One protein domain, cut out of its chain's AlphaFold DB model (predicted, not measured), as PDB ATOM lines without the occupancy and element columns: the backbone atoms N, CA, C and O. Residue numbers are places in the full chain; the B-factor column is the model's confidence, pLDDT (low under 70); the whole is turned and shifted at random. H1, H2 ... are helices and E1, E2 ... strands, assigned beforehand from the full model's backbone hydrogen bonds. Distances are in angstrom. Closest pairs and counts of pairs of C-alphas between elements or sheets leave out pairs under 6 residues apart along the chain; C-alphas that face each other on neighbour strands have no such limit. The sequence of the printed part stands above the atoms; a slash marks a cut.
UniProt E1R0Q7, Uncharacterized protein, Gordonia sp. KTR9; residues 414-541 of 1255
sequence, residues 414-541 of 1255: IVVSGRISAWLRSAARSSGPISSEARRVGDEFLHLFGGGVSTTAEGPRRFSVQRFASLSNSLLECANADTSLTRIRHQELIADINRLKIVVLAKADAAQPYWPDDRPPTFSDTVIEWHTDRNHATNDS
ATOM      1  N   ILE A 414     -38.851 -11.598 -43.760       75.38
ATOM      2  CA  ILE A 414     -38.159 -11.858 -42.487       75.38
ATOM      3  C   ILE A 414     -39.018 -12.626 -41.478       75.38
ATOM      4  O   ILE A 414     -38.508 -13.440 -40.710       75.38
ATOM      5  N   VAL A 415     -40.330 -12.385 -41.480       79.25
ATOM      6  CA  VAL A 415     -41.265 -13.043 -40.568       79.25
ATOM      7  C   VAL A 415     -41.470 -14.490 -41.011       79.25
ATOM      8  O   VAL A 415     -41.332 -15.400 -40.195       79.25
ATOM      9  N   VAL A 416     -41.698 -14.713 -42.310       83.50
ATOM     10  CA  VAL A 416     -41.844 -16.052 -42.907       83.50
ATOM     11  C   VAL A 416     -40.602 -16.911 -42.642       83.50
ATOM     12  O   VAL A 416     -40.690 -17.992 -42.057       83.50
ATOM     13  N   SER A 417     -39.418 -16.409 -43.001       84.62
ATOM     14  CA  SER A 417     -38.143 -17.105 -42.760       84.62
ATOM     15  C   SER A 417     -37.852 -17.312 -41.266       84.62
ATOM     16  O   SER A 417     -37.349 -18.367 -40.867       84.62
ATOM     17  N   GLY A 418     -38.224 -16.348 -40.420       84.44
ATOM     18  CA  GLY A 418     -38.123 -16.447 -38.967       84.44
ATOM     19  C   GLY A 418     -38.975 -17.574 -38.375       84.44
ATOM     20  O   GLY A 418     -38.481 -18.316 -37.518       84.44
ATOM     21  N   ARG A 419     -40.217 -17.752 -38.849       88.25
ATOM     22  CA  ARG A 419     -41.115 -18.841 -38.418       88.25
ATOM     23  C   ARG A 419     -40.578 -20.216 -38.816       88.25
ATOM     24  O   ARG A 419     -40.499 -21.096 -37.957       88.25
ATOM     25  N   ILE A 420     -40.094 -20.372 -40.050       91.25
ATOM     26  CA  ILE A 420     -39.456 -21.619 -40.517       91.25
ATOM     27  C   ILE A 420     -38.214 -21.943 -39.668       91.25
ATOM     28  O   ILE A 420     -38.064 -23.060 -39.174       91.25
ATOM     29  N   SER A 421     -37.353 -20.950 -39.412       89.00
ATOM     30  CA  SER A 421     -36.165 -21.109 -38.559       89.00
ATOM     31  C   SER A 421     -36.516 -21.485 -37.112       89.00
ATOM     32  O   SER A 421     -35.812 -22.269 -36.465       89.00
ATOM     33  N   ALA A 422     -37.592 -20.922 -36.556       89.06
ATOM     34  CA  ALA A 422     -38.075 -21.279 -35.224       89.06
ATOM     35  C   ALA A 422     -38.575 -22.731 -35.168       89.06
ATOM     36  O   ALA A 422     -38.213 -23.454 -34.235       89.06
ATOM     37  N   TRP A 423     -39.328 -23.174 -36.180       92.00
ATOM     38  CA  TRP A 423     -39.780 -24.561 -36.296       92.00
ATOM     39  C   TRP A 423     -38.605 -25.544 -36.404       92.00
ATOM     40  O   TRP A 423     -38.510 -26.449 -35.574       92.00
ATOM     41  N   LEU A 424     -37.651 -25.315 -37.317       91.50
ATOM     42  CA  LEU A 424     -36.467 -26.175 -37.486       91.50
ATOM     43  C   LEU A 424     -35.688 -26.341 -36.173       91.50
ATOM     44  O   LEU A 424     -35.310 -27.450 -35.794       91.50
ATOM     45  N   ARG A 425     -35.510 -25.246 -35.418       88.75
ATOM     46  CA  ARG A 425     -34.852 -25.275 -34.099       88.75
ATOM     47  C   ARG A 425     -35.632 -26.074 -33.058       88.75
ATOM     48  O   ARG A 425     -35.004 -26.673 -32.187       88.75
ATOM     49  N   SER A 426     -36.960 -26.060 -33.113       88.69
ATOM     50  CA  SER A 426     -37.813 -26.858 -32.229       88.69
ATOM     51  C   SER A 426     -37.727 -28.347 -32.583       88.69
ATOM     52  O   SER A 426     -37.408 -29.167 -31.720       88.69
ATOM     53  N   ALA A 427     -37.899 -28.690 -33.862       87.38
ATOM     54  CA  ALA A 427     -37.818 -30.061 -34.363       87.38
ATOM     55  C   ALA A 427     -36.442 -30.699 -34.079       87.38
ATOM     56  O   ALA A 427     -36.371 -31.832 -33.601       87.38
ATOM     57  N   ALA A 428     -35.352 -29.941 -34.235       87.19
ATOM     58  CA  ALA A 428     -33.980 -30.364 -33.934       87.19
ATOM     59  C   ALA A 428     -33.694 -30.660 -32.444       87.19
ATOM     60  O   ALA A 428     -32.717 -31.351 -32.124       87.19
ATOM     61  N   ARG A 429     -34.500 -30.111 -31.521       85.19
ATOM     62  CA  ARG A 429     -34.411 -30.362 -30.067       85.19
ATOM     63  C   ARG A 429     -35.307 -31.507 -29.606       85.19
ATOM     64  O   ARG A 429     -35.152 -31.965 -28.476       85.19
ATOM     65  N   SER A 430     -36.237 -31.954 -30.447       78.81
ATOM     66  CA  SER A 430     -37.097 -33.089 -30.130       78.81
ATOM     67  C   SER A 430     -36.276 -34.383 -30.029       78.81
ATOM     68  O   SER A 430     -35.254 -34.542 -30.699       78.81
ATOM     69  N   SER A 431     -36.726 -35.321 -29.195       68.88
ATOM     70  CA  SER A 431     -36.103 -36.645 -29.018       68.88
ATOM     71  C   SER A 431     -36.542 -37.665 -30.085       68.88
ATOM     72  O   SER A 431     -36.340 -38.864 -29.906       68.88
ATOM     73  N   GLY A 432     -37.208 -37.208 -31.152       69.44
ATOM     74  CA  GLY A 432     -37.816 -38.048 -32.185       69.44
ATOM     75  C   GLY A 432     -36.904 -38.330 -33.390       69.44
ATOM     76  O   GLY A 432     -35.852 -37.707 -33.537       69.44
ATOM     77  N   PRO A 433     -37.322 -39.235 -34.296       69.00
ATOM     78  CA  PRO A 433     -36.538 -39.648 -35.468       69.00
ATOM     79  C   PRO A 433     -36.262 -38.517 -36.474       69.00
ATOM     80  O   PRO A 433     -35.296 -38.594 -37.225       69.00
ATOM     81  N   ILE A 434     -37.052 -37.439 -36.457       83.38
ATOM     82  CA  ILE A 434     -36.857 -36.258 -37.313       83.38
ATOM     83  C   ILE A 434     -35.709 -35.340 -36.852       83.38
ATOM     84  O   ILE A 434     -35.211 -34.524 -37.620       83.38
ATOM     85  N   SER A 435     -35.253 -35.476 -35.602       84.00
ATOM     86  CA  SER A 435     -34.316 -34.552 -34.946       84.00
ATOM     87  C   SER A 435     -32.990 -34.366 -35.698       84.00
ATOM     88  O   SER A 435     -32.482 -33.250 -35.801       84.00
ATOM     89  N   SER A 436     -32.430 -35.443 -36.261       83.94
ATOM     90  CA  SER A 436     -31.192 -35.386 -37.054       83.94
ATOM     91  C   SER A 436     -31.391 -34.710 -38.407       83.94
ATOM     92  O   SER A 436     -30.534 -33.938 -38.834       83.94
ATOM     93  N   GLU A 437     -32.526 -34.968 -39.056       86.56
ATOM     94  CA  GLU A 437     -32.858 -34.395 -40.360       86.56
ATOM     95  C   GLU A 437     -33.169 -32.898 -40.238       86.56
ATOM     96  O   GLU A 437     -32.618 -32.087 -40.977       86.56
ATOM     97  N   ALA A 438     -33.925 -32.503 -39.211       88.50
ATOM     98  CA  ALA A 438     -34.193 -31.103 -38.897       88.50
ATOM     99  C   ALA A 438     -32.915 -30.302 -38.579       88.50
ATOM    100  O   ALA A 438     -32.846 -29.121 -38.914       88.50
ATOM    101  N   ARG A 439     -31.883 -30.917 -37.971       88.81
ATOM    102  CA  ARG A 439     -30.565 -30.267 -37.796       88.81
ATOM    103  C   ARG A 439     -29.865 -30.048 -39.129       88.81
ATOM    104  O   ARG A 439     -29.430 -28.936 -39.391       88.81
ATOM    105  N   ARG A 440     -29.808 -31.081 -39.976       91.25
ATOM    106  CA  ARG A 440     -29.178 -31.011 -41.303       91.25
ATOM    107  C   ARG A 440     -29.816 -29.920 -42.168       91.25
ATOM    108  O   ARG A 440     -29.110 -29.057 -42.683       91.25
ATOM    109  N   VAL A 441     -31.145 -29.939 -42.288       92.69
ATOM    110  CA  VAL A 441     -31.918 -28.938 -43.044       92.69
ATOM    111  C   VAL A 441     -31.829 -27.561 -42.382       92.69
ATOM    112  O   VAL A 441     -31.709 -26.550 -43.068       92.69
ATOM    113  N   GLY A 442     -31.827 -27.512 -41.046       90.50
ATOM    114  CA  GLY A 442     -31.632 -26.296 -40.257       90.50
ATOM    115  C   GLY A 442     -30.306 -25.594 -40.536       90.50
ATOM    116  O   GLY A 442     -30.302 -24.387 -40.765       90.50
ATOM    117  N   ASP A 443     -29.198 -26.331 -40.568       89.00
ATOM    118  CA  ASP A 443     -27.869 -25.777 -40.839       89.00
ATOM    119  C   ASP A 443     -27.773 -25.212 -42.265       89.00
ATOM    120  O   ASP A 443     -27.245 -24.116 -42.470       89.00
ATOM    121  N   GLU A 444     -28.346 -25.909 -43.252       91.19
ATOM    122  CA  GLU A 444     -28.415 -25.418 -44.633       91.19
ATOM    123  C   GLU A 444     -29.314 -24.177 -44.761       91.19
ATOM    124  O   GLU A 444     -28.937 -23.198 -45.410       91.19
ATOM    125  N   PHE A 445     -30.464 -24.162 -44.080       91.75
ATOM    126  CA  PHE A 445     -31.352 -23.001 -44.032       91.75
ATOM    127  C   PHE A 445     -30.649 -21.778 -43.432       91.75
ATOM    128  O   PHE A 445     -30.685 -20.695 -44.014       91.75
ATOM    129  N   LEU A 446     -29.961 -21.949 -42.300       86.00
ATOM    130  CA  LEU A 446     -29.189 -20.887 -41.650       86.00
ATOM    131  C   LEU A 446     -28.017 -20.417 -42.521       86.00
ATOM    132  O   LEU A 446     -27.673 -19.235 -42.504       86.00
ATOM    133  N   HIS A 447     -27.416 -21.306 -43.313       86.31
ATOM    134  CA  HIS A 447     -26.390 -20.920 -44.275       86.31
ATOM    135  C   HIS A 447     -26.956 -19.977 -45.349       86.31
ATOM    136  O   HIS A 447     -26.307 -18.976 -45.663       86.31
ATOM    137  N   LEU A 448     -28.134 -20.271 -45.913       87.75
ATOM    138  CA  LEU A 448     -28.738 -19.451 -46.974       87.75
ATOM    139  C   LEU A 448     -29.380 -18.162 -46.443       87.75
ATOM    140  O   LEU A 448     -29.163 -17.094 -47.012       87.75
ATOM    141  N   PHE A 449     -30.127 -18.249 -45.342       83.88
ATOM    142  CA  PHE A 449     -31.011 -17.183 -44.856       83.88
ATOM    143  C   PHE A 449     -30.566 -16.533 -43.537       83.88
ATOM    144  O   PHE A 449     -31.136 -15.522 -43.137       83.88
ATOM    145  N   GLY A 450     -29.540 -17.069 -42.869       76.50
ATOM    146  CA  GLY A 450     -29.030 -16.560 -41.592       76.50
ATOM    147  C   GLY A 450     -29.834 -16.992 -40.360       76.50
ATOM    148  O   GLY A 450     -30.883 -17.628 -40.453       76.50
ATOM    149  N   GLY A 451     -29.312 -16.662 -39.174       62.47
ATOM    150  CA  GLY A 451     -29.969 -16.902 -37.886       62.47
ATOM    151  C   GLY A 451     -30.910 -15.770 -37.487       62.47
ATOM    152  O   GLY A 451     -30.597 -14.598 -37.674       62.47
ATOM    153  N   GLY A 452     -32.068 -16.117 -36.917       54.47
ATOM    154  CA  GLY A 452     -33.046 -15.127 -36.462       54.47
ATOM    155  C   GLY A 452     -32.444 -14.126 -35.468       54.47
ATOM    156  O   GLY A 452     -31.997 -14.530 -34.396       54.47
ATOM    157  N   VAL A 453     -32.523 -12.840 -35.836       48.47
ATOM    158  CA  VAL A 453     -32.073 -11.643 -35.101       48.47
ATOM    159  C   VAL A 453     -30.543 -11.507 -35.003       48.47
ATOM    160  O   VAL A 453     -29.968 -11.594 -33.923       48.47
ATOM    161  N   SER A 454     -29.872 -11.241 -36.130       40.81
ATOM    162  CA  SER A 454     -28.509 -10.685 -36.102       40.81
ATOM    163  C   SER A 454     -28.578  -9.168 -35.903       40.81
ATOM    164  O   SER A 454     -29.178  -8.452 -36.703       40.81
ATOM    165  N   THR A 455     -27.968  -8.668 -34.829       42.66
ATOM    166  CA  THR A 455     -27.766  -7.232 -34.556       42.66
ATOM    167  C   THR A 455     -26.414  -6.730 -35.074       42.66
ATOM    168  O   THR A 455     -25.916  -5.704 -34.617       42.66
ATOM    169  N   THR A 456     -25.782  -7.454 -36.002       47.34
ATOM    170  CA  THR A 456     -24.454  -7.124 -36.532       47.34
ATOM    171  C   THR A 456     -24.413  -7.241 -38.049       47.34
ATOM    172  O   THR A 456     -25.061  -8.118 -38.614       47.34
ATOM    173  N   ALA A 457     -23.631  -6.351 -38.668       52.53
ATOM    174  CA  ALA A 457     -23.394  -6.176 -40.101       52.53
ATOM    175  C   ALA A 457     -22.843  -7.435 -40.811       52.53
ATOM    176  O   ALA A 457     -21.697  -7.463 -41.256       52.53
ATOM    177  N   GLU A 458     -23.642  -8.498 -40.902       59.34
ATOM    178  CA  GLU A 458     -23.399  -9.601 -41.829       59.34
ATOM    179  C   GLU A 458     -23.712  -9.118 -43.254       59.34
ATOM    180  O   GLU A 458     -24.777  -8.557 -43.507       59.34
ATOM    181  N   GLY A 459     -22.772  -9.306 -44.184       63.78
ATOM    182  CA  GLY A 459     -22.985  -8.989 -45.600       63.78
ATOM    183  C   GLY A 459     -24.057  -9.878 -46.255       63.78
ATOM    184  O   GLY A 459     -24.446 -10.899 -45.680       63.78
ATOM    185  N   PRO A 460     -24.527  -9.525 -47.467       76.12
ATOM    186  CA  PRO A 460     -25.536 -10.306 -48.176       76.12
ATOM    187  C   PRO A 460     -25.061 -11.739 -48.437       76.12
ATOM    188  O   PRO A 460     -23.930 -11.981 -48.867       76.12
ATOM    189  N   ARG A 461     -25.951 -12.704 -48.201       84.56
ATOM    190  CA  ARG A 461     -25.730 -14.124 -48.487       84.56
ATOM    191  C   ARG A 461     -26.094 -14.393 -49.940       84.56
ATOM    192  O   ARG A 461     -27.167 -14.002 -50.386       84.56
ATOM    193  N   ARG A 462     -25.211 -15.068 -50.679       88.94
ATOM    194  CA  ARG A 462     -25.405 -15.374 -52.104       88.94
ATOM    195  C   ARG A 462     -25.652 -16.860 -52.322       88.94
ATOM    196  O   ARG A 462     -24.869 -17.688 -51.851       88.94
ATOM    197  N   PHE A 463     -26.707 -17.205 -53.052       92.50
ATOM    198  CA  PHE A 463     -27.005 -18.587 -53.438       92.50
ATOM    199  C   PHE A 463     -27.789 -18.658 -54.748       92.50
ATOM    200  O   PHE A 463     -28.480 -17.710 -55.105       92.50
ATOM    201  N   SER A 464     -27.676 -19.777 -55.470       93.62
ATOM    202  CA  SER A 464     -28.430 -19.991 -56.709       93.62
ATOM    203  C   SER A 464     -29.858 -20.474 -56.445       93.62
ATOM    204  O   SER A 464     -30.126 -21.129 -55.430       93.62
ATOM    205  N   VAL A 465     -30.768 -20.218 -57.391       92.88
ATOM    206  CA  VAL A 465     -32.138 -20.767 -57.382       92.88
ATOM    207  C   VAL A 465     -32.118 -22.294 -57.270       92.88
ATOM    208  O   VAL A 465     -32.896 -22.863 -56.507       92.88
ATOM    209  N   GLN A 466     -31.187 -22.968 -57.955       93.81
ATOM    210  CA  GLN A 466     -31.010 -24.419 -57.876       93.81
ATOM    211  C   GLN A 466     -30.715 -24.889 -56.447       93.81
ATOM    212  O   GLN A 466     -31.305 -25.862 -55.976       93.81
ATOM    213  N   ARG A 467     -29.825 -24.188 -55.733       94.25
ATOM    214  CA  ARG A 467     -29.483 -24.527 -54.348       94.25
ATOM    215  C   ARG A 467     -30.688 -24.351 -53.424       94.25
ATOM    216  O   ARG A 467     -30.930 -25.203 -52.573       94.25
ATOM    217  N   PHE A 468     -31.477 -23.294 -53.622       94.56
ATOM    218  CA  PHE A 468     -32.722 -23.115 -52.879       94.56
ATOM    219  C   PHE A 468     -33.768 -24.187 -53.206       94.56
ATOM    220  O   PHE A 468     -34.441 -24.654 -52.294       94.56
ATOM    221  N   ALA A 469     -33.902 -24.612 -54.464       92.19
ATOM    222  CA  ALA A 469     -34.854 -25.656 -54.844       92.19
ATOM    223  C   ALA A 469     -34.595 -26.969 -54.080       92.19
ATOM    224  O   ALA A 469     -35.530 -27.563 -53.539       92.19
ATOM    225  N   SER A 470     -33.326 -27.372 -53.949       94.12
ATOM    226  CA  SER A 470     -32.924 -28.534 -53.139       94.12
ATOM    227  C   SER A 470     -33.283 -28.377 -51.656       94.12
ATOM    228  O   SER A 470     -33.825 -29.304 -51.044       94.12
ATOM    229  N   LEU A 471     -33.041 -27.192 -51.084       94.81
ATOM    230  CA  LEU A 471     -33.423 -26.884 -49.704       94.81
ATOM    231  C   LEU A 471     -34.949 -26.892 -49.524       94.81
ATOM    232  O   LEU A 471     -35.444 -27.463 -48.559       94.81
ATOM    233  N   SER A 472     -35.703 -26.302 -50.453       93.62
ATOM    234  CA  SER A 472     -37.168 -26.241 -50.411       93.62
ATOM    235  C   SER A 472     -37.798 -27.634 -50.404       93.62
ATOM    236  O   SER A 472     -38.741 -27.862 -49.650       93.62
ATOM    237  N   ASN A 473     -37.273 -28.572 -51.200       94.12
ATOM    238  CA  ASN A 473     -37.735 -29.962 -51.185       94.12
ATOM    239  C   ASN A 473     -37.435 -30.629 -49.836       94.12
ATOM    240  O   ASN A 473     -38.323 -31.234 -49.240       94.12
ATOM    241  N   SER A 474     -36.226 -30.422 -49.304       94.38
ATOM    242  CA  SER A 474     -35.841 -30.945 -47.985       94.38
ATOM    243  C   SER A 474     -36.710 -30.370 -46.853       94.38
ATOM    244  O   SER A 474     -37.072 -31.088 -45.923       94.38
ATOM    245  N   LEU A 475     -37.095 -29.087 -46.930       94.62
ATOM    246  CA  LEU A 475     -38.011 -28.451 -45.976       94.62
ATOM    247  C   LEU A 475     -39.400 -29.097 -45.999       94.62
ATOM    248  O   LEU A 475     -39.956 -29.359 -44.935       94.62
ATOM    249  N   LEU A 476     -39.949 -29.367 -47.186       92.69
ATOM    250  CA  LEU A 476     -41.260 -30.004 -47.338       92.69
ATOM    251  C   LEU A 476     -41.253 -31.452 -46.837       92.69
ATOM    252  O   LEU A 476     -42.157 -31.848 -46.103       92.69
ATOM    253  N   GLU A 477     -40.233 -32.234 -47.194       92.31
ATOM    254  CA  GLU A 477     -40.061 -33.609 -46.704       92.31
ATOM    255  C   GLU A 477     -39.952 -33.643 -45.177       92.31
ATOM    256  O   GLU A 477     -40.638 -34.426 -44.518       92.31
ATOM    257  N   CYS A 478     -39.153 -32.736 -44.605       91.69
ATOM    258  CA  CYS A 478     -39.005 -32.596 -43.162       91.69
ATOM    259  C   CYS A 478     -40.334 -32.184 -42.499       91.69
ATOM    260  O   CYS A 478     -40.771 -32.841 -41.558       91.69
ATOM    261  N   ALA A 479     -41.040 -31.177 -43.022       90.94
ATOM    262  CA  ALA A 479     -42.333 -30.737 -42.492       90.94
ATOM    263  C   ALA A 479     -43.392 -31.852 -42.515       90.94
ATOM    264  O   ALA A 479     -44.128 -32.028 -41.547       90.94
ATOM    265  N   ASN A 480     -43.447 -32.639 -43.592       90.88
ATOM    266  CA  ASN A 480     -44.381 -33.760 -43.727       90.88
ATOM    267  C   ASN A 480     -44.045 -34.951 -42.816       90.88
ATOM    268  O   ASN A 480     -44.944 -35.706 -42.450       90.88
ATOM    269  N   ALA A 481     -42.778 -35.119 -42.437       88.75
ATOM    270  CA  ALA A 481     -42.344 -36.152 -41.499       88.75
ATOM    271  C   ALA A 481     -42.550 -35.764 -40.018       88.75
ATOM    272  O   ALA A 481     -42.436 -36.626 -39.140       88.75
ATOM    273  N   ASP A 482     -42.840 -34.491 -39.714       87.69
ATOM    274  CA  ASP A 482     -43.002 -33.991 -38.345       87.69
ATOM    275  C   ASP A 482     -44.396 -34.302 -37.776       87.69
ATOM    276  O   ASP A 482     -45.329 -33.501 -37.826       87.69
ATOM    277  N   THR A 483     -44.529 -35.479 -37.167       84.81
ATOM    278  CA  THR A 483     -45.779 -35.925 -36.531       84.81
ATOM    279  C   THR A 483     -46.114 -35.198 -35.224       84.81
ATOM    280  O   THR A 483     -47.174 -35.449 -34.649       84.81
ATOM    281  N   SER A 484     -45.245 -34.303 -34.733       84.56
ATOM    282  CA  SER A 484     -45.500 -33.521 -33.514       84.56
ATOM    283  C   SER A 484     -46.377 -32.287 -33.755       84.56
ATOM    284  O   SER A 484     -46.930 -31.724 -32.805       84.56
ATOM    285  N   LEU A 485     -46.531 -31.867 -35.014       86.44
ATOM    286  CA  LEU A 485     -47.340 -30.713 -35.387       86.44
ATOM    287  C   LEU A 485     -48.832 -31.051 -35.342       86.44
ATOM    288  O   LEU A 485     -49.285 -32.086 -35.830       86.44
ATOM    289  N   THR A 486     -49.636 -30.128 -34.811       90.31
ATOM    290  CA  THR A 486     -51.084 -30.184 -35.044       90.31
ATOM    291  C   THR A 486     -51.365 -29.949 -36.528       90.31
ATOM    292  O   THR A 486     -50.588 -29.283 -37.214       90.31
ATOM    293  N   ARG A 487     -52.513 -30.423 -37.027       85.00
ATOM    294  CA  ARG A 487     -52.921 -30.217 -38.428       85.00
ATOM    295  C   ARG A 487     -52.842 -28.744 -38.859       85.00
ATOM    296  O   ARG A 487     -52.325 -28.457 -39.929       85.00
ATOM    297  N   ILE A 488     -53.300 -27.827 -38.002       86.06
ATOM    298  CA  ILE A 488     -53.260 -26.376 -38.251       86.06
ATOM    299  C   ILE A 488     -51.812 -25.883 -38.363       86.06
ATOM    300  O   ILE A 488     -51.473 -25.202 -39.324       86.06
ATOM    301  N   ARG A 489     -50.940 -26.268 -37.420       89.06
ATOM    302  CA  ARG A 489     -49.527 -25.855 -37.429       89.06
ATOM    303  C   ARG A 489     -48.761 -26.414 -38.623       89.06
ATOM    304  O   ARG A 489     -47.913 -25.718 -39.171       89.06
ATOM    305  N   HIS A 490     -49.063 -27.644 -39.033       90.06
ATOM    306  CA  HIS A 490     -48.509 -28.238 -40.249       90.06
ATOM    307  C   HIS A 490     -48.934 -27.442 -41.490       90.06
ATOM    308  O   HIS A 490     -48.077 -27.021 -42.261       90.06
ATOM    309  N   GLN A 491     -50.224 -27.129 -41.632       87.25
ATOM    310  CA  GLN A 491     -50.736 -26.321 -42.747       87.25
ATOM    311  C   GLN A 491     -50.125 -24.910 -42.793       87.25
ATOM    312  O   GLN A 491     -49.745 -24.442 -43.865       87.25
ATOM    313  N   GLU A 492     -49.991 -24.241 -41.644       88.44
ATOM    314  CA  GLU A 492     -49.320 -22.936 -41.534       88.44
ATOM    315  C   GLU A 492     -47.854 -23.002 -41.989       88.44
ATOM    316  O   GLU A 492     -47.401 -22.136 -42.737       88.44
ATOM    317  N   LEU A 493     -47.127 -24.048 -41.586       91.00
ATOM    318  CA  LEU A 493     -45.728 -24.241 -41.964       91.00
ATOM    319  C   LEU A 493     -45.564 -24.474 -43.470       91.00
ATOM    320  O   LEU A 493     -44.682 -23.878 -44.087       91.00
ATOM    321  N   ILE A 494     -46.413 -25.311 -44.075       90.44
ATOM    322  CA  ILE A 494     -46.400 -25.532 -45.528       90.44
ATOM    323  C   ILE A 494     -46.680 -24.219 -46.272       90.44
ATOM    324  O   ILE A 494     -45.977 -23.900 -47.233       90.44
ATOM    325  N   ALA A 495     -47.641 -23.417 -45.799       88.06
ATOM    326  CA  ALA A 495     -47.921 -22.104 -46.374       88.06
ATOM    327  C   ALA A 495     -46.716 -21.151 -46.268       88.06
ATOM    328  O   ALA A 495     -46.403 -20.458 -47.233       88.06
ATOM    329  N   ASP A 496     -45.991 -21.143 -45.145       89.94
ATOM    330  CA  ASP A 496     -44.770 -20.341 -44.998       89.94
ATOM    331  C   ASP A 496     -43.636 -20.803 -45.927       89.94
ATOM    332  O   ASP A 496     -42.970 -19.963 -46.539       89.94
ATOM    333  N   ILE A 497     -43.433 -22.114 -46.103       92.06
ATOM    334  CA  ILE A 497     -42.448 -22.648 -47.063       92.06
ATOM    335  C   ILE A 497     -42.807 -22.206 -48.492       92.06
ATOM    336  O   ILE A 497     -41.945 -21.740 -49.241       92.06
ATOM    337  N   ASN A 498     -44.089 -22.277 -48.851       91.00
ATOM    338  CA  ASN A 498     -44.602 -21.823 -50.141       91.00
ATOM    339  C   ASN A 498     -44.429 -20.308 -50.347       91.00
ATOM    340  O   ASN A 498     -43.979 -19.883 -51.413       91.00
ATOM    341  N   ARG A 499     -44.703 -19.487 -49.324       88.88
ATOM    342  CA  ARG A 499     -44.427 -18.041 -49.357       88.88
ATOM    343  C   ARG A 499     -42.944 -17.768 -49.582       88.88
ATOM    344  O   ARG A 499     -42.603 -16.970 -50.449       88.88
ATOM    345  N   LEU A 500     -42.056 -18.453 -48.859       90.19
ATOM    346  CA  LEU A 500     -40.613 -18.295 -49.041       90.19
ATOM    347  C   LEU A 500     -40.193 -18.631 -50.477       90.19
ATOM    348  O   LEU A 500     -39.412 -17.890 -51.071       90.19
ATOM    349  N   LYS A 501     -40.756 -19.694 -51.065       91.50
ATOM    350  CA  LYS A 501     -40.528 -20.042 -52.473       91.50
ATOM    351  C   LYS A 501     -40.946 -18.913 -53.422       91.50
ATOM    352  O   LYS A 501     -40.161 -18.573 -54.304       91.50
ATOM    353  N   ILE A 502     -42.113 -18.295 -53.222       89.88
ATOM    354  CA  ILE A 502     -42.559 -17.135 -54.019       89.88
ATOM    355  C   ILE A 502     -41.573 -15.967 -53.888       89.88
ATOM    356  O   ILE A 502     -41.159 -15.412 -54.903       89.88
ATOM    357  N   VAL A 503     -41.147 -15.625 -52.664       88.69
ATOM    358  CA  VAL A 503     -40.182 -14.533 -52.429       88.69
ATOM    359  C   VAL A 503     -38.881 -14.780 -53.186       88.69
ATOM    360  O   VAL A 503     -38.373 -13.883 -53.856       88.69
ATOM    361  N   VAL A 504     -38.332 -15.990 -53.081       90.06
ATOM    362  CA  VAL A 504     -37.068 -16.346 -53.731       90.06
ATOM    363  C   VAL A 504     -37.206 -16.290 -55.252       90.06
ATOM    364  O   VAL A 504     -36.330 -15.729 -55.905       90.06
ATOM    365  N   LEU A 505     -38.306 -16.793 -55.819       91.25
ATOM    366  CA  LEU A 505     -38.562 -16.715 -57.260       91.25
ATOM    367  C   LEU A 505     -38.709 -15.270 -57.744       91.25
ATOM    368  O   LEU A 505     -38.086 -14.915 -58.738       91.25
ATOM    369  N   ALA A 506     -39.455 -14.425 -57.030       90.19
ATOM    370  CA  ALA A 506     -39.618 -13.015 -57.382       90.19
ATOM    371  C   ALA A 506     -38.298 -12.235 -57.280       90.19
ATOM    372  O   ALA A 506     -38.011 -11.399 -58.128       90.19
ATOM    373  N   LYS A 507     -37.455 -12.532 -56.280       87.88
ATOM    374  CA  LYS A 507     -36.111 -11.940 -56.165       87.88
ATOM    375  C   LYS A 507     -35.153 -12.442 -57.243       87.88
ATOM    376  O   LYS A 507     -34.345 -11.664 -57.736       87.88
ATOM    377  N   ALA A 508     -35.231 -13.720 -57.606       90.25
ATOM    378  CA  ALA A 508     -34.451 -14.286 -58.703       90.25
ATOM    379  C   ALA A 508     -34.861 -13.695 -60.046       90.25
ATOM    380  O   ALA A 508     -33.994 -13.364 -60.851       90.25
ATOM    381  N   ASP A 509     -36.172 -13.532 -60.256       91.06
ATOM    382  CA  ASP A 509     -36.692 -12.769 -61.372       91.06
ATOM    383  C   ASP A 509     -36.080 -11.383 -61.290       91.06
ATOM    384  O   ASP A 509     -35.275 -11.118 -62.163       91.06
ATOM    385  N   ALA A 510     -36.299 -10.597 -60.223       87.38
ATOM    386  CA  ALA A 510     -35.778  -9.237 -60.025       87.38
ATOM    387  C   ALA A 510     -34.266  -9.072 -60.318       87.38
ATOM    388  O   ALA A 510     -33.848  -8.061 -60.890       87.38
ATOM    389  N   ALA A 511     -33.459 -10.079 -59.972       86.12
ATOM    390  CA  ALA A 511     -32.009 -10.102 -60.143       86.12
ATOM    391  C   ALA A 511     -31.530 -10.464 -61.562       86.12
ATOM    392  O   ALA A 511     -30.339 -10.311 -61.835       86.12
ATOM    393  N   GLN A 512     -32.406 -10.935 -62.468       85.44
ATOM    394  CA  GLN A 512     -31.987 -11.233 -63.845       85.44
ATOM    395  C   GLN A 512     -31.364  -9.996 -64.502       85.44
ATOM    396  O   GLN A 512     -31.975  -8.916 -64.445       85.44
ATOM    397  N   PRO A 513     -30.222 -10.166 -65.189       84.06
ATOM    398  CA  PRO A 513     -29.661  -9.147 -66.057       84.06
ATOM    399  C   PRO A 513     -30.670  -8.647 -67.087       84.06
ATOM    400  O   PRO A 513     -31.587  -9.358 -67.523       84.06
ATOM    401  N   TYR A 514     -30.488  -7.382 -67.457       78.00
ATOM    402  CA  TYR A 514     -31.367  -6.718 -68.398       78.00
ATOM    403  C   TYR A 514     -31.220  -7.298 -69.810       78.00
ATOM    404  O   TYR A 514     -32.223  -7.666 -70.406       78.00
ATOM    405  N   TRP A 515     -30.008  -7.455 -70.338       77.88
ATOM    406  CA  TRP A 515     -29.829  -7.988 -71.690       77.88
ATOM    407  C   TRP A 515     -29.890  -9.519 -71.704       77.88
ATOM    408  O   TRP A 515     -29.318 -10.139 -70.805       77.88
ATOM    409  N   PRO A 516     -30.574 -10.144 -72.688       77.81
ATOM    410  CA  PRO A 516     -30.623 -11.602 -72.818       77.81
ATOM    411  C   PRO A 516     -29.242 -12.267 -72.791       77.81
ATOM    412  O   PRO A 516     -29.077 -13.264 -72.095       77.81
ATOM    413  N   ASP A 517     -28.254 -11.674 -73.462       80.62
ATOM    414  CA  ASP A 517     -26.893 -12.219 -73.577       80.62
ATOM    415  C   ASP A 517     -26.123 -12.242 -72.247       80.62
ATOM    416  O   ASP A 517     -25.229 -13.065 -72.058       80.62
ATOM    417  N   ASP A 518     -26.490 -11.369 -71.306       84.88
ATOM    418  CA  ASP A 518     -25.867 -11.292 -69.982       84.88
ATOM    419  C   ASP A 518     -26.499 -12.275 -68.983       84.88
ATOM    420  O   ASP A 518     -26.007 -12.431 -67.860       84.88
ATOM    421  N   ARG A 519     -27.622 -12.914 -69.344       84.38
ATOM    422  CA  ARG A 519     -28.361 -13.805 -68.444       84.38
ATOM    423  C   ARG A 519     -27.629 -15.129 -68.225       84.38
ATOM    424  O   ARG A 519     -26.932 -15.626 -69.110       84.38
ATOM    425  N   PRO A 520     -27.828 -15.761 -67.056       86.94
ATOM    426  CA  PRO A 520     -27.365 -17.124 -66.851       86.94
ATOM    427  C   PRO A 520     -28.005 -18.092 -67.872       86.94
ATOM    428  O   PRO A 520     -29.177 -17.914 -68.216       86.94
ATOM    429  N   PRO A 521     -27.294 -19.156 -68.304       85.94
ATOM    430  CA  PRO A 521     -27.804 -20.127 -69.280       85.94
ATOM    431  C   PRO A 521     -29.119 -20.794 -68.870       85.94
ATOM    432  O   PRO A 521     -29.930 -21.152 -69.721       85.94
ATOM    433  N   THR A 522     -29.336 -20.979 -67.565       88.44
ATOM    434  CA  THR A 522     -30.612 -21.443 -67.026       88.44
ATOM    435  C   THR A 522     -31.078 -20.541 -65.889       88.44
ATOM    436  O   THR A 522     -30.278 -20.043 -65.096       88.44
ATOM    437  N   PHE A 523     -32.398 -20.377 -65.743       88.25
ATOM    438  CA  PHE A 523     -32.971 -19.617 -64.627       88.25
ATOM    439  C   PHE A 523     -32.554 -20.184 -63.256       88.25
ATOM    440  O   PHE A 523     -32.415 -19.443 -62.284       88.25
ATOM    441  N   SER A 524     -32.291 -21.490 -63.177       89.25
ATOM    442  CA  SER A 524     -31.822 -22.169 -61.963       89.25
ATOM    443  C   SER A 524     -30.422 -21.721 -61.514       89.25
ATOM    444  O   SER A 524     -30.124 -21.778 -60.318       89.25
ATOM    445  N   ASP A 525     -29.585 -21.234 -62.434       90.50
ATOM    446  CA  ASP A 525     -28.224 -20.761 -62.140       90.50
ATOM    447  C   ASP A 525     -28.198 -19.327 -61.591       90.50
ATOM    448  O   ASP A 525     -27.168 -18.852 -61.111       90.50
ATOM    449  N   THR A 526     -29.338 -18.637 -61.619       92.19
ATOM    450  CA  THR A 526     -29.477 -17.260 -61.138       92.19
ATOM    451  C   THR A 526     -29.081 -17.149 -59.679       92.19
ATOM    452  O   THR A 526     -29.648 -17.827 -58.818       92.19
ATOM    453  N   VAL A 527     -28.126 -16.265 -59.405       90.62
ATOM    454  CA  VAL A 527     -27.646 -15.985 -58.054       90.62
ATOM    455  C   VAL A 527     -28.498 -14.890 -57.428       90.62
ATOM    456  O   VAL A 527     -28.665 -13.813 -57.990       90.62
ATOM    457  N   ILE A 528     -29.009 -15.174 -56.237       88.19
ATOM    458  CA  ILE A 528     -29.817 -14.263 -55.434       88.19
ATOM    459  C   ILE A 528     -28.948 -13.717 -54.311       88.19
ATOM    460  O   ILE A 528     -28.202 -14.468 -53.677       88.19
ATOM    461  N   GLU A 529     -29.082 -12.422 -54.040       85.19
ATOM    462  CA  GLU A 529     -28.535 -11.787 -52.845       85.19
ATOM    463  C   GLU A 529     -29.621 -11.679 -51.770       85.19
ATOM    464  O   GLU A 529     -30.646 -11.021 -51.954       85.19
ATOM    465  N   TRP A 530     -29.412 -12.354 -50.640       81.00
ATOM    466  CA  TRP A 530     -30.303 -12.319 -49.487       81.00
ATOM    467  C   TRP A 530     -29.694 -11.497 -48.354       81.00
ATOM    468  O   TRP A 530     -28.607 -11.801 -47.859       81.00
ATOM    469  N   HIS A 531     -30.420 -10.479 -47.907       73.81
ATOM    470  CA  HIS A 531     -30.031  -9.630 -46.783       73.81
ATOM    471  C   HIS A 531     -30.728 -10.114 -45.505       73.81
ATOM    472  O   HIS A 531     -31.879 -10.542 -45.550       73.81
ATOM    473  N   THR A 532     -30.025 -10.093 -44.369       58.66
ATOM    474  CA  THR A 532     -30.519 -10.613 -43.077       58.66
ATOM    475  C   THR A 532     -30.841  -9.520 -42.058       58.66
ATOM    476  O   THR A 532     -31.424  -9.811 -41.012       58.66
ATOM    477  N   ASP A 533     -30.479  -8.268 -42.340       54.41
ATOM    478  CA  ASP A 533     -30.788  -7.137 -41.478       54.41
ATOM    479  C   ASP A 533     -32.240  -6.669 -41.665       54.41
ATOM    480  O   ASP A 533     -32.872  -6.843 -42.712       54.41
ATOM    481  N   ARG A 534     -32.805  -6.067 -40.611       48.06
ATOM    482  CA  ARG A 534     -34.181  -5.555 -40.663       48.06
ATOM    483  C   ARG A 534     -34.368  -4.476 -41.739       48.06
ATOM    484  O   ARG A 534     -35.490  -4.350 -42.204       48.06
ATOM    485  N   ASN A 535     -33.306  -3.779 -42.156       42.00
ATOM    486  CA  ASN A 535     -33.382  -2.605 -43.030       42.00
ATOM    487  C   ASN A 535     -33.152  -2.886 -44.533       42.00
ATOM    488  O   ASN A 535     -33.591  -2.080 -45.345       42.00
ATOM    489  N   HIS A 536     -32.495  -3.982 -44.946       46.88
ATOM    490  CA  HIS A 536     -32.210  -4.246 -46.372       46.88
ATOM    491  C   HIS A 536     -32.832  -5.534 -46.924       46.88
ATOM    492  O   HIS A 536     -32.885  -5.724 -48.140       46.88
ATOM    493  N   ALA A 537     -33.412  -6.386 -46.078       46.59
ATOM    494  CA  ALA A 537     -34.181  -7.556 -46.501       46.59
ATOM    495  C   ALA A 537     -35.593  -7.206 -47.028       46.59
ATOM    496  O   ALA A 537     -36.562  -7.854 -46.658       46.59
ATOM    497  N   THR A 538     -35.770  -6.166 -47.853       53.12
ATOM    498  CA  THR A 538     -37.090  -5.727 -48.391       53.12
ATOM    499  C   THR A 538     -38.225  -5.568 -47.350       53.12
ATOM    500  O   THR A 538     -39.391  -5.658 -47.713       53.12
ATOM    501  N   ASN A 539     -37.914  -5.362 -46.064       49.38
ATOM    502  CA  ASN A 539     -38.897  -5.397 -44.965       49.38
ATOM    503  C   ASN A 539     -39.679  -4.092 -44.756       49.38
ATOM    504  O   ASN A 539     -40.540  -4.056 -43.881       49.38
ATOM    505  N   ASP A 540     -39.394  -3.030 -45.510       51.44
ATOM    506  CA  ASP A 540     -40.197  -1.814 -45.430       51.44
ATOM    507  C   ASP A 540     -41.506  -2.043 -46.188       51.44
ATOM    508  O   ASP A 540     -41.508  -2.303 -47.390       51.44
ATOM    509  N   SER A 541     -42.629  -1.968 -45.473       57.31
ATOM    510  CA  SER A 541     -43.944  -1.891 -46.097       57.31
ATOM    511  C   SER A 541     -44.030  -0.609 -46.918       57.31
ATOM    512  O   SER A 541     -43.992   0.487 -46.348       57.31
TER     513      SER A 541
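AT A GLANCE: This is residues 414 to 541 of the 1255 residues of an uncharacterized protein of Gordonia sp. KTR9 (UniProt E1R0Q7). A small antiparallel sheet, E1 and E2, sits at one end of two helical hairpins, H1 with H2 and H3 with H4, packed together. The printed part has 128 residues, with elements in the order H1 H2 E1 H3 H4 E2, mostly helix. It is compact, radius of gyration of the C-alphas 15.5 A, yet elongated, 51 by 32 by 25 A.

IN THESE COORDINATES: E1 is residues 461 to 464, E2 527 to 530. H4, residues 487 to 511, spans 36.2 A, ending at C-alpha 511 (-32.009, -10.102, -60.143). H3 is 465 to 481, 24.4 A; H2 435 to 449; H1 414 to 427, beginning at C-alpha 414 (-38.159, -11.858, -42.487).

HOW THE PARTS SIT: Between E1 and E2, N 461 and O 530 are 2.8 A apart, within hydrogen-bond range. The closest C-alphas of H4 and E2, Ala 508 and Ile 528, are 5.7 A apart. H3 and H4 touch at a shallow tilt of 2 degrees, opposite ways; closest C-alphas Val 465 and Ala 508, 7.0 A. H1 touches H4 with residues 416 to 420 alone, at a steep tilt of 47 degrees; closest C-alphas Val 416 and Asp 496, 5.6 A. In all four helices every O i to N i+4 pair is within range.

THE WHOLE: The printed part has no cut. The links H2 to E1 and H4 to E2 are long. Residues 431 to 433, 451 to 459 and 532 to 541 have pLDDT under 70.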